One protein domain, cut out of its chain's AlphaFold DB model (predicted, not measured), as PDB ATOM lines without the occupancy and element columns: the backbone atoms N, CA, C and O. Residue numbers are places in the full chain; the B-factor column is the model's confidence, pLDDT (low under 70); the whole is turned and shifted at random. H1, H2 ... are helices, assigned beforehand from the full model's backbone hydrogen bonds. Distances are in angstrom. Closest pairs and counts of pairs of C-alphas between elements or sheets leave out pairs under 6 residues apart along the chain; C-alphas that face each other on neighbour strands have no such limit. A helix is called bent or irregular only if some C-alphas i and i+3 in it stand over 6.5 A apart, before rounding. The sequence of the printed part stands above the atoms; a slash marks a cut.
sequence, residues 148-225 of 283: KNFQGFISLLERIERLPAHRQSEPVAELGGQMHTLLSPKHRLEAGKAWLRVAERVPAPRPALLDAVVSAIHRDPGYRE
ATOM      1  N   LYS A 148      29.002  28.785  11.823       90.62
ATOM      2  CA  LYS A 148      29.468  28.441  13.183       90.62
ATOM      3  C   LYS A 148      30.524  29.388  13.741       90.62
ATOM      4  O   LYS A 148      30.993  29.204  14.860       90.62
ATOM      5  N   ASN A 149      30.991  30.335  12.937       93.19
ATOM      6  CA  ASN A 149      32.084  31.216  13.315       93.19
ATOM      7  C   ASN A 149      31.933  32.595  12.675       93.19
ATOM      8  O   ASN A 149      31.185  32.790  11.717       93.19
ATOM      9  N   PHE A 150      32.682  33.547  13.223       92.94
ATOM     10  CA  PHE A 150      32.667  34.937  12.790       92.94
ATOM     11  C   PHE A 150      33.057  35.100  11.314       92.94
ATOM     12  O   PHE A 150      32.425  35.869  10.600       92.94
ATOM     13  N   GLN A 151      34.027  34.323  10.821       95.56
ATOM     14  CA  GLN A 151      34.433  34.399   9.418       95.56
ATOM     15  C   GLN A 151      33.294  34.005   8.469       95.56
ATOM     16  O   GLN A 151      33.043  34.700   7.495       95.56
ATOM     17  N   GLY A 152      32.571  32.920   8.766       96.19
ATOM     18  CA  GLY A 152      31.412  32.495   7.984       96.19
ATOM     19  C   GLY A 152      30.285  33.528   8.011       96.19
ATOM     20  O   GLY A 152      29.632  33.740   6.993       96.19
ATOM     21  N   PHE A 153      30.108  34.212   9.145       95.44
ATOM     22  CA  PHE A 153      29.156  35.312   9.272       95.44
ATOM     23  C   PHE A 153      29.525  36.482   8.354       95.44
ATOM     24  O   PHE A 153      28.688  36.924   7.573       95.44
ATOM     25  N   ILE A 154      30.782  36.937   8.394       96.69
ATOM     26  CA  ILE A 154      31.270  38.020   7.528       96.69
ATOM     27  C   ILE A 154      31.170  37.630   6.049       96.69
ATOM     28  O   ILE A 154      30.657  38.412   5.256       96.69
ATOM     29  N   SER A 155      31.549  36.404   5.681       97.12
ATOM     30  CA  SER A 155      31.417  35.921   4.301       97.12
ATOM     31  C   SER A 155      29.965  35.917   3.805       97.12
ATOM     32  O   SER A 155      29.719  36.253   2.647       97.12
ATOM     33  N   LEU A 156      28.991  35.544   4.650       97.19
ATOM     34  CA  LEU A 156      27.574  35.666   4.285       97.19
ATOM     35  C   LEU A 156      27.163  37.127   4.136       97.19
ATOM     36  O   LEU A 156      26.464  37.459   3.184       97.19
ATOM     37  N   LEU A 157      27.617  37.993   5.038       96.06
ATOM     38  CA  LEU A 157      27.319  39.418   5.003       96.06
ATOM     39  C   LEU A 157      27.800  40.073   3.698       96.06
ATOM     40  O   LEU A 157      27.028  40.753   3.029       96.06
ATOM     41  N   GLU A 158      29.041  39.801   3.289       96.88
ATOM     42  CA  GLU A 158      29.610  40.273   2.017       96.88
ATOM     43  C   GLU A 158      28.820  39.763   0.808       96.88
ATOM     44  O   GLU A 158      28.676  40.451  -0.202       96.88
ATOM     45  N   ARG A 159      28.307  38.533   0.891       97.31
ATOM     46  CA  ARG A 159      27.507  37.932  -0.176       97.31
ATOM     47  C   ARG A 159      26.126  38.577  -0.267       97.31
ATOM     48  O   ARG A 159      25.667  38.858  -1.369       97.31
ATOM     49  N   ILE A 160      25.523  38.901   0.878       96.50
ATOM     50  CA  ILE A 160      24.292  39.693   0.953       96.50
ATOM     51  C   ILE A 160      24.512  41.093   0.372       96.50
ATOM     52  O   ILE A 160      23.688  41.543  -0.417       96.50
ATOM     53  N   GLU A 161      25.627  41.768   0.673       95.69
ATOM     54  CA  GLU A 161      25.931  43.095   0.109       95.69
ATOM     55  C   GLU A 161      26.013  43.106  -1.426       95.69
ATOM     56  O   GLU A 161      25.729  44.129  -2.048       95.69
ATOM     57  N   ARG A 162      26.373  41.978  -2.053       96.62
ATOM     58  CA  ARG A 162      26.419  41.839  -3.519       96.62
ATOM     59  C   ARG A 162      25.044  41.637  -4.156       96.62
ATOM     60  O   ARG A 162      24.929  41.764  -5.374       96.62
ATOM     61  N   LEU A 163      24.012  41.321  -3.372       96.19
ATOM     62  CA  LEU A 163      22.652  41.219  -3.892       96.19
ATOM     63  C   LEU A 163      22.133  42.599  -4.317       96.19
ATOM     64  O   LEU A 163      22.501  43.613  -3.722       96.19
ATOM     65  N   PRO A 164      21.200  42.667  -5.281       94.06
ATOM     66  CA  PRO A 164      20.457  43.890  -5.547       94.06
ATOM     67  C   PRO A 164      19.762  44.404  -4.283       94.06
ATOM     68  O   PRO A 164      19.184  43.625  -3.527       94.06
ATOM     69  N   ALA A 165      19.752  45.721  -4.080       91.19
ATOM     70  CA  ALA A 165      19.308  46.347  -2.832       91.19
ATOM     71  C   ALA A 165      17.892  45.919  -2.374       91.19
ATOM     72  O   ALA A 165      17.651  45.708  -1.188       91.19
ATOM     73  N   HIS A 166      16.964  45.705  -3.315       89.94
ATOM     74  CA  HIS A 166      15.598  45.246  -3.033       89.94
ATOM     75  C   HIS A 166      15.502  43.776  -2.570       89.94
ATOM     76  O   HIS A 166      14.447  43.356  -2.104       89.94
ATOM     77  N   ARG A 167      16.578  42.987  -2.692       93.81
ATOM     78  CA  ARG A 167      16.672  41.584  -2.243       93.81
ATOM     79  C   ARG A 167      17.514  41.398  -0.985       93.81
ATOM     80  O   ARG A 167      17.581  40.290  -0.467       93.81
ATOM     81  N   GLN A 168      18.156  42.450  -0.488       94.50
ATOM     82  CA  GLN A 168      19.035  42.352   0.679       94.50
ATOM     83  C   GLN A 168      18.254  42.198   1.993       94.50
ATOM     84  O   GLN A 168      18.741  41.578   2.930       94.50
ATOM     85  N   SER A 169      17.040  42.742   2.080       92.12
ATOM     86  CA  SER A 169      16.343  42.928   3.358       92.12
ATOM     87  C   SER A 169      16.018  41.656   4.120       92.12
ATOM     88  O   SER A 169      16.218  41.615   5.329       92.12
ATOM     89  N   GLU A 170      15.523  40.633   3.432       92.44
ATOM     90  CA  GLU A 170      15.158  39.361   4.053       92.44
ATOM     91  C   GLU A 170      16.406  38.604   4.552       92.44
ATOM     92  O   GLU A 170      16.463  38.308   5.746       92.44
ATOM     93  N   PRO A 171      17.461  38.401   3.734       95.50
ATOM     94  CA  PRO A 171      18.718  37.827   4.209       95.50
ATOM     95  C   PRO A 171      19.366  38.588   5.368       95.50
ATOM     96  O   PRO A 171      19.852  37.961   6.307       95.50
ATOM     97  N   VAL A 172      19.376  39.929   5.325       95.00
ATOM     98  CA  VAL A 172      19.919  40.739   6.428       95.00
ATOM     99  C   VAL A 172      19.100  40.518   7.699       95.00
ATOM    100  O   VAL A 172      19.689  40.290   8.755       95.00
ATOM    101  N   ALA A 173      17.769  40.567   7.624       90.50
ATOM    102  CA  ALA A 173      16.907  40.385   8.789       90.50
ATOM    103  C   ALA A 173      17.080  38.994   9.422       90.50
ATOM    104  O   ALA A 173      17.289  38.903  10.633       90.50
ATOM    105  N   GLU A 174      17.076  37.932   8.611       93.00
ATOM    106  CA  GLU A 174      17.257  36.559   9.098       93.00
ATOM    107  C   GLU A 174      18.648  36.366   9.720       93.00
ATOM    108  O   GLU A 174      18.779  35.839  10.826       93.00
ATOM    109  N   LEU A 175      19.700  36.868   9.063       93.31
ATOM    110  CA  LEU A 175      21.063  36.762   9.578       93.31
ATOM    111  C   LEU A 175      21.218  37.497  10.919       93.31
ATOM    112  O   LEU A 175      21.862  36.977  11.832       93.31
ATOM    113  N   GLY A 176      20.597  38.674  11.056       90.25
ATOM    114  CA  GLY A 176      20.568  39.443  12.302       90.25
ATOM    115  C   GLY A 176      19.831  38.707  13.422       90.25
ATOM    116  O   GLY A 176      20.340  38.603  14.540       90.25
ATOM    117  N   GLY A 177      18.678  38.109  13.106       89.00
ATOM    118  CA  GLY A 177      17.894  37.308  14.047       89.00
ATOM    119  C   GLY A 177      18.666  36.115  14.617       89.00
ATOM    120  O   GLY A 177      18.497  35.778  15.788       89.00
ATOM    121  N   GLN A 178      19.570  35.521  13.836       90.38
ATOM    122  CA  GLN A 178      20.340  34.335  14.225       90.38
ATOM    123  C   GLN A 178      21.686  34.654  14.900       90.38
ATOM    124  O   GLN A 178      22.338  33.751  15.422       90.38
ATOM    125  N   MET A 179      22.120  35.918  14.961       88.44
ATOM    126  CA  MET A 179      23.442  36.289  15.502       88.44
ATOM    127  C   MET A 179      23.728  35.729  16.904       88.44
ATOM    128  O   MET A 179      24.843  35.283  17.178       88.44
ATOM    129  N   HIS A 180      22.731  35.740  17.790       85.31
ATOM    130  CA  HIS A 180      22.860  35.237  19.161       85.31
ATOM    131  C   HIS A 180      23.109  33.719  19.209       85.31
ATOM    132  O   HIS A 180      23.850  33.240  20.070       85.31
ATOM    133  N   THR A 181      22.527  32.974  18.268       88.12
ATOM    134  CA  THR A 181      22.656  31.517  18.150       88.12
ATOM    135  C   THR A 181      23.946  31.116  17.438       88.12
ATOM    136  O   THR A 181      24.585  30.143  17.827       88.12
ATOM    137  N   LEU A 182      24.344  31.866  16.406       85.94
ATOM    138  CA  LEU A 182      25.456  31.497  15.524       85.94
ATOM    139  C   LEU A 182      26.833  31.891  16.072       85.94
ATOM    140  O   LEU A 182      27.844  31.326  15.652       85.94
ATOM    141  N   LEU A 183      26.901  32.878  16.973       89.12
ATOM    142  CA  LEU A 183      28.163  33.484  17.399       89.12
ATOM    143  C   LEU A 183      28.369  33.434  18.911       89.12
ATOM    144  O   LEU A 183      27.455  33.674  19.706       89.12
ATOM    145  N   SER A 184      29.623  33.200  19.305       88.50
ATOM    146  CA  SER A 184      30.054  33.335  20.695       88.50
ATOM    147  C   SER A 184      29.954  34.796  21.162       88.50
ATOM    148  O   SER A 184      30.145  35.701  20.343       88.50
ATOM    149  N   PRO A 185      29.727  35.056  22.466       86.75
ATOM    150  CA  PRO A 185      29.552  36.411  23.000       86.75
ATOM    151  C   PRO A 185      30.631  37.408  22.554       86.75
ATOM    152  O   PRO A 185      30.316  38.512  22.121       86.75
ATOM    153  N   LYS A 186      31.902  36.978  22.533       87.31
ATOM    154  CA  LYS A 186      33.045  37.793  22.085       87.31
ATOM    155  C   LYS A 186      32.892  38.336  20.656       87.31
ATOM    156  O   LYS A 186      33.346  39.440  20.377       87.31
ATOM    157  N   HIS A 187      32.281  37.575  19.748       89.19
ATOM    158  CA  HIS A 187      32.146  37.959  18.339       89.19
ATOM    159  C   HIS A 187      30.820  38.656  18.018       89.19
ATOM    160  O   HIS A 187      30.706  39.259  16.952       89.19
ATOM    161  N   ARG A 188      29.825  38.603  18.914       86.81
ATOM    162  CA  ARG A 188      28.503  39.207  18.682       86.81
ATOM    163  C   ARG A 188      28.581  40.719  18.494       86.81
ATOM    164  O   ARG A 188      27.914  41.240  17.608       86.81
ATOM    165  N   LEU A 189      29.417  41.409  19.274       85.69
ATOM    166  CA  LEU A 189      29.575  42.863  19.169       85.69
ATOM    167  C   LEU A 189      30.124  43.278  17.796       85.69
ATOM    168  O   LEU A 189      29.538  44.123  17.122       85.69
ATOM    169  N   GLU A 190      31.220  42.659  17.358       88.12
ATOM    170  CA  GLU A 190      31.833  42.961  16.058       88.12
ATOM    171  C   GLU A 190      30.924  42.561  14.890       88.12
ATOM    172  O   GLU A 190      30.798  43.298  13.910       88.12
ATOM    173  N   ALA A 191      30.208  41.442  15.021       88.38
ATOM    174  CA  ALA A 191      29.209  41.026  14.046       88.38
ATOM    175  C   ALA A 191      28.038  42.007  13.974       88.38
ATOM    176  O   ALA A 191      27.608  42.344  12.876       88.38
ATOM    177  N   GLY A 192      27.573  42.527  15.113       87.94
ATOM    178  CA  GLY A 192      26.511  43.531  15.168       87.94
ATOM    179  C   GLY A 192      26.904  44.833  14.494       87.94
ATOM    180  O   GLY A 192      26.126  45.371  13.711       87.94
ATOM    181  N   LYS A 193      28.142  45.298  14.698       87.44
ATOM    182  CA  LYS A 193      28.679  46.468  13.983       87.44
ATOM    183  C   LYS A 193      28.757  46.232  12.474       87.44
ATOM    184  O   LYS A 193      28.427  47.121  11.692       87.44
ATOM    185  N   ALA A 194      29.225  45.059  12.042       90.56
ATOM    186  CA  ALA A 194      29.282  44.715  10.622       90.56
ATOM    187  C   ALA A 194      27.877  44.649  10.010       90.56
ATOM    188  O   ALA A 194      27.620  45.289   8.995       90.56
ATOM    189  N   TRP A 195      26.961  43.957  10.680       91.81
ATOM    190  CA  TRP A 195      25.573  43.823  10.273       91.81
ATOM    191  C   TRP A 195      24.854  45.167  10.172       91.81
ATOM    192  O   TRP A 195      24.211  45.429   9.158       91.81
ATOM    193  N   LEU A 196      25.024  46.052  11.159       88.12
ATOM    194  CA  LEU A 196      24.383  47.367  11.171       88.12
ATOM    195  C   LEU A 196      24.804  48.211   9.962       88.12
ATOM    196  O   LEU A 196      23.953  48.817   9.317       88.12
ATOM    197  N   ARG A 197      26.094  48.180   9.591       89.69
ATOM    198  CA  ARG A 197      26.600  48.880   8.396       89.69
ATOM    199  C   ARG A 197      25.912  48.424   7.111       89.69
ATOM    200  O   ARG A 197      25.692  49.239   6.218       89.69
ATOM    201  N   VAL A 198      25.582  47.138   7.013       89.56
ATOM    202  CA  VAL A 198      24.854  46.591   5.861       89.56
ATOM    203  C   VAL A 198      23.383  46.959   5.943       89.56
ATOM    204  O   VAL A 198      22.843  47.497   4.982       89.56
ATOM    205  N   ALA A 199      22.752  46.756   7.100       86.50
ATOM    206  CA  ALA A 199      21.345  47.066   7.329       86.50
ATOM    207  C   ALA A 199      21.003  48.538   7.036       86.50
ATOM    208  O   ALA A 199      19.944  48.820   6.481       86.50
ATOM    209  N   GLU A 200      21.906  49.476   7.335       86.88
ATOM    210  CA  GLU A 200      21.735  50.905   7.032       86.88
ATOM    211  C   GLU A 200      21.689  51.226   5.532       86.88
ATOM    212  O   GLU A 200      21.092  52.231   5.138       86.88
ATOM    213  N   ARG A 201      22.298  50.381   4.693       88.56
ATOM    214  CA  ARG A 201      22.320  50.535   3.231       88.56
ATOM    215  C   ARG A 201      21.114  49.890   2.551       88.56
ATOM    216  O   ARG A 201      20.847  50.200   1.390       88.56
ATOM    217  N   VAL A 202      20.381  49.017   3.246       88.06
ATOM    218  CA  VAL A 202      19.231  48.312   2.673       88.06
ATOM    219  C   VAL A 202      18.022  49.259   2.568       88.06
ATOM    220  O   VAL A 202      17.578  49.804   3.578       88.06
ATOM    221  N   PRO A 203      17.422  49.436   1.376       76.69
ATOM    222  CA  PRO A 203      16.319  50.377   1.150       76.69
ATOM    223  C   PRO A 203      14.939  49.912   1.667       76.69
ATOM    224  O   PRO A 203      13.957  50.630   1.495       76.69
ATOM    225  N   ALA A 204      14.828  48.728   2.277       64.44
ATOM    226  CA  ALA A 204      13.552  48.119   2.681       64.44
ATOM    227  C   ALA A 204      13.180  48.410   4.157       64.44
ATOM    228  O   ALA A 204      13.979  48.987   4.899       64.44
ATOM    229  N   PRO A 205      11.947  48.083   4.603       53.53
ATOM    230  CA  PRO A 205      11.321  48.764   5.721       53.53
ATOM    231  C   PRO A 205      12.058  48.442   7.027       53.53
ATOM    232  O   PRO A 205      12.075  47.314   7.520       53.53
ATOM    233  N   ARG A 206      12.602  49.507   7.626       59.09
ATOM    234  CA  ARG A 206      13.258  49.542   8.940       59.09
ATOM    235  C   ARG A 206      12.535  48.822  10.095       59.09
ATOM    236  O   ARG A 206      13.271  48.388  10.971       59.09
ATOM    237  N   PRO A 207      11.191  48.660  10.159       63.44
ATOM    238  CA  PRO A 207      10.547  47.969  11.275       63.44
ATOM    239  C   PRO A 207      11.017  46.522  11.426       63.44
ATOM    240  O   PRO A 207      11.384  46.139  12.520       63.44
ATOM    241  N   ALA A 208      11.111  45.747  10.338       61.78
ATOM    242  CA  ALA A 208      11.515  44.339  10.425       61.78
ATOM    243  C   ALA A 208      12.982  44.181  10.861       61.78
ATOM    244  O   ALA A 208      13.318  43.289  11.637       61.78
ATOM    245  N   LEU A 209      13.856  45.084  10.399       62.34
ATOM    246  CA  LEU A 209      15.254  45.137  10.829       62.34
ATOM    247  C   LEU A 209      15.377  45.566  12.295       62.34
ATOM    248  O   LEU A 209      16.173  44.994  13.032       62.34
ATOM    249  N   LEU A 210      14.577  46.541  12.729       65.19
ATOM    250  CA  LEU A 210      14.537  46.984  14.121       65.19
ATOM    251  C   LEU A 210      13.975  45.897  15.039       65.19
ATOM    252  O   LEU A 210      14.564  45.652  16.083       65.19
ATOM    253  N   ASP A 211      12.918  45.195  14.643       65.31
ATOM    254  CA  ASP A 211      12.342  44.092  15.416       65.31
ATOM    255  C   ASP A 211      13.333  42.931  15.552       65.31
ATOM    256  O   ASP A 211      13.450  42.345  16.632       65.31
ATOM    257  N   ALA A 212      14.099  42.633  14.497       61.62
ATOM    258  CA  ALA A 212      15.180  41.650  14.545       61.62
ATOM    259  C   ALA A 212      16.293  42.078  15.517       61.62
ATOM    260  O   ALA A 212      16.739  41.267  16.328       61.62
ATOM    261  N   VAL A 213      16.694  43.356  15.499       64.31
ATOM    262  CA  VAL A 213      17.699  43.920  16.421       64.31
ATOM    263  C   VAL A 213      17.207  43.900  17.860       64.31
ATOM    264  O   VAL A 213      17.901  43.407  18.745       64.31
ATOM    265  N   VAL A 214      16.000  44.404  18.101       67.44
ATOM    266  CA  VAL A 214      15.385  44.449  19.429       67.44
ATOM    267  C   VAL A 214      15.232  43.032  19.973       67.44
ATOM    268  O   VAL A 214      15.587  42.787  21.124       67.44
ATOM    269  N   SER A 215      14.796  42.080  19.141       64.56
ATOM    270  CA  SER A 215      14.700  40.665  19.513       64.56
ATOM    271  C   SER A 215      16.063  40.041  19.812       64.56
ATOM    272  O   SER A 215      16.177  39.285  20.775       64.56
ATOM    273  N   ALA A 216      17.099  40.353  19.029       59.72
ATOM    274  CA  ALA A 216      18.454  39.859  19.263       59.72
ATOM    275  C   ALA A 216      19.040  40.395  20.579       59.72
ATOM    276  O   ALA A 216      19.634  39.627  21.332       59.72
ATOM    277  N   ILE A 217      18.807  41.675  20.893       59.72
ATOM    278  CA  ILE A 217      19.221  42.305  22.158       59.72
ATOM    279  C   ILE A 217      18.470  41.684  23.343       59.72
ATOM    280  O   ILE A 217      19.084  41.325  24.342       59.72
ATOM    281  N   HIS A 218      17.150  41.499  23.232       63.16
ATOM    282  CA  HIS A 218      16.336  40.950  24.325       63.16
ATOM    283  C   HIS A 218      16.624  39.473  24.625       63.16
ATOM    284  O   HIS A 218      16.357  39.018  25.737       63.16
ATOM    285  N   ARG A 219      17.147  38.713  23.654       60.91
ATOM    286  CA  ARG A 219      17.482  37.289  23.812       60.91
ATOM    287  C   ARG A 219      18.901  37.033  24.320       60.91
ATOM    288  O   ARG A 219      19.217  35.872  24.568       60.91
ATOM    289  N   ASP A 220      19.746  38.054  24.476       55.38
ATOM    290  CA  ASP A 220      21.099  37.877  25.009       55.38
ATOM    291  C   ASP A 220      21.131  38.100  26.536       55.38
ATOM    292  O   ASP A 220      21.104  39.248  26.990       55.38
ATOM    293  N   PRO A 221      21.207  37.040  27.365       54.50
ATOM    294  CA  PRO A 221      21.299  37.194  28.817       54.50
ATOM    295  C   PRO A 221      22.583  37.921  29.250       54.50
ATOM    296  O   PRO A 221      22.568  38.606  30.268       54.50
ATOM    297  N   GLY A 222      23.657  37.871  28.447       54.97
ATOM    298  CA  GLY A 222      24.912  38.573  28.736       54.97
ATOM    299  C   GLY A 222      24.812  40.100  28.642       54.97
ATOM    300  O   GLY A 222      25.676  40.798  29.162       54.97
ATOM    301  N   TYR A 223      23.749  40.635  28.028       50.19
ATOM    302  CA  TYR A 223      23.462  42.073  28.040       50.19
ATOM    303  C   TYR A 223      22.783  42.540  29.336       50.19
ATOM    304  O   TYR A 223      22.830  43.730  29.638       50.19
ATOM    305  N   ARG A 224      22.178  41.633  30.121       48.06
ATOM    306  CA  ARG A 224      21.610  41.961  31.444       48.06
ATOM    307  C   ARG A 224      22.652  41.972  32.566       48.06
ATOM    308  O   ARG A 224      22.406  42.605  33.584       48.06
ATOM    309  N   GLU A 225      23.788  41.298  32.384       39.94
ATOM    310  CA  GLU A 225      24.838  41.134  33.408       39.94
ATOM    311  C   GLU A 225      26.043  42.075  33.237       39.94
ATOM    312  O   GLU A 225      27.018  41.965  33.982       39.94
TER     313      GLU A 225
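AT A GLANCE: This is residues 148 to 225 of the 283 residues of the protein "F-box domain-containing protein" of Mycetohabitans rhizoxinica (strain DSM 19002 / CIP 109453 / HKI 454) (UniProt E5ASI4). Four helices with nearly aligned axes make a flattened bundle: H2 and H3 sit side by side in the middle, H1 packs along one edge over both of them, and H4 packs on H2 along the opposite edge. The four axes stand at the corners of a diamond, with H1 and H4 at its far corners, and a short unnamed tail, residues 219 to 225, runs on past the end of H4. The printed part has 78 residues, with four named helices in the order H1, H2, H3, H4 along the chain and no named strand, and the class is all helix. The whole is compact, with a radius of gyration of the C-alphas of 11.9 A, and the C-alphas span 38 by 27 by 15 A along their three main axes.

IN THESE COORDINATES: The longest helix is H2, residues 165 to 182, 24.4 A from first to last C-alpha; it starts at C-alpha 165, (19.308, 46.347, -2.832), and ends at C-alpha 182, (25.456, 31.497, 15.524). It has a kink of 33 degrees near residue 176, and it is irregular, with C-alphas 177 and 180 standing 7.4 A apart. H3 holds residues 185 to 199 and is 20.7 A long; it is irregular, but only just, with C-alphas 186 and 189 at 6.8 A. H1 holds residues 150 to 161, is 16.5 A long and begins at C-alpha 150, (32.667, 34.937, 12.790). H4 holds residues 206 to 218, is 17.9 A long and ends at C-alpha 218, (16.336, 40.950, 24.325).

HOW THE PARTS SIT: H2 is the hub and touches the three other helices. With H3 it forms a helical hairpin: they touch at a shallow tilt of 10 degrees, opposite ways, and their closest C-alphas, those of Val 172 and Ala 199, are 6.5 A apart. H1 and H2 form a second helical hairpin, at a shallow tilt of 14 degrees, opposite ways. H1 touches H2 with residues 157 to 161 alone, and H2 touches H1 with residues 168 to 172 alone; the closest C-alphas are those of Ile 160 and Gln 168, at 5.9 A. H1 also touches H3, the same way at a shallow tilt of 6 degrees, with the C-alphas of Phe 150 and His 187 closest at 6.3 A. H1, H2 and H3 are a bundle, up and down, each running against the one before it in the chain. H4 touches H2 with 17 pairs of C-alphas within 8 A, the same way at a shallow tilt of 6 degrees; the closest are those of Gly 177 and Ala 212, at 5.1 A. H3 and H4 are close but not clearly touching, opposite ways, with the C-alphas of Ala 199 and Leu 209 closest at 7.3 A. H1 and H4 are apart. In H1 and H4 every O i to N i+4 pair is within hydrogen-bond range, against 9 of 14 in H2 and 9 of 11 in H3.

THE WHOLE: The two C-alphas farthest apart, those of Pro 164 and Glu 225, are 39.3 A from each other, and the first and last printed C-alphas, those of Lys 148 and Glu 225, are 24.3 A apart. The printed part has no cut. The links from H1 to H2 and from H2 to H3 are tight, with 3 and 2 residues, and the link from H3 to H4, with 6 residues, is short; no link is long. The mean pLDDT of the printed part is 82.1. The model's confidence is low, under 70, at residues 204 to 225, and the mean pLDDT of H4 is 63.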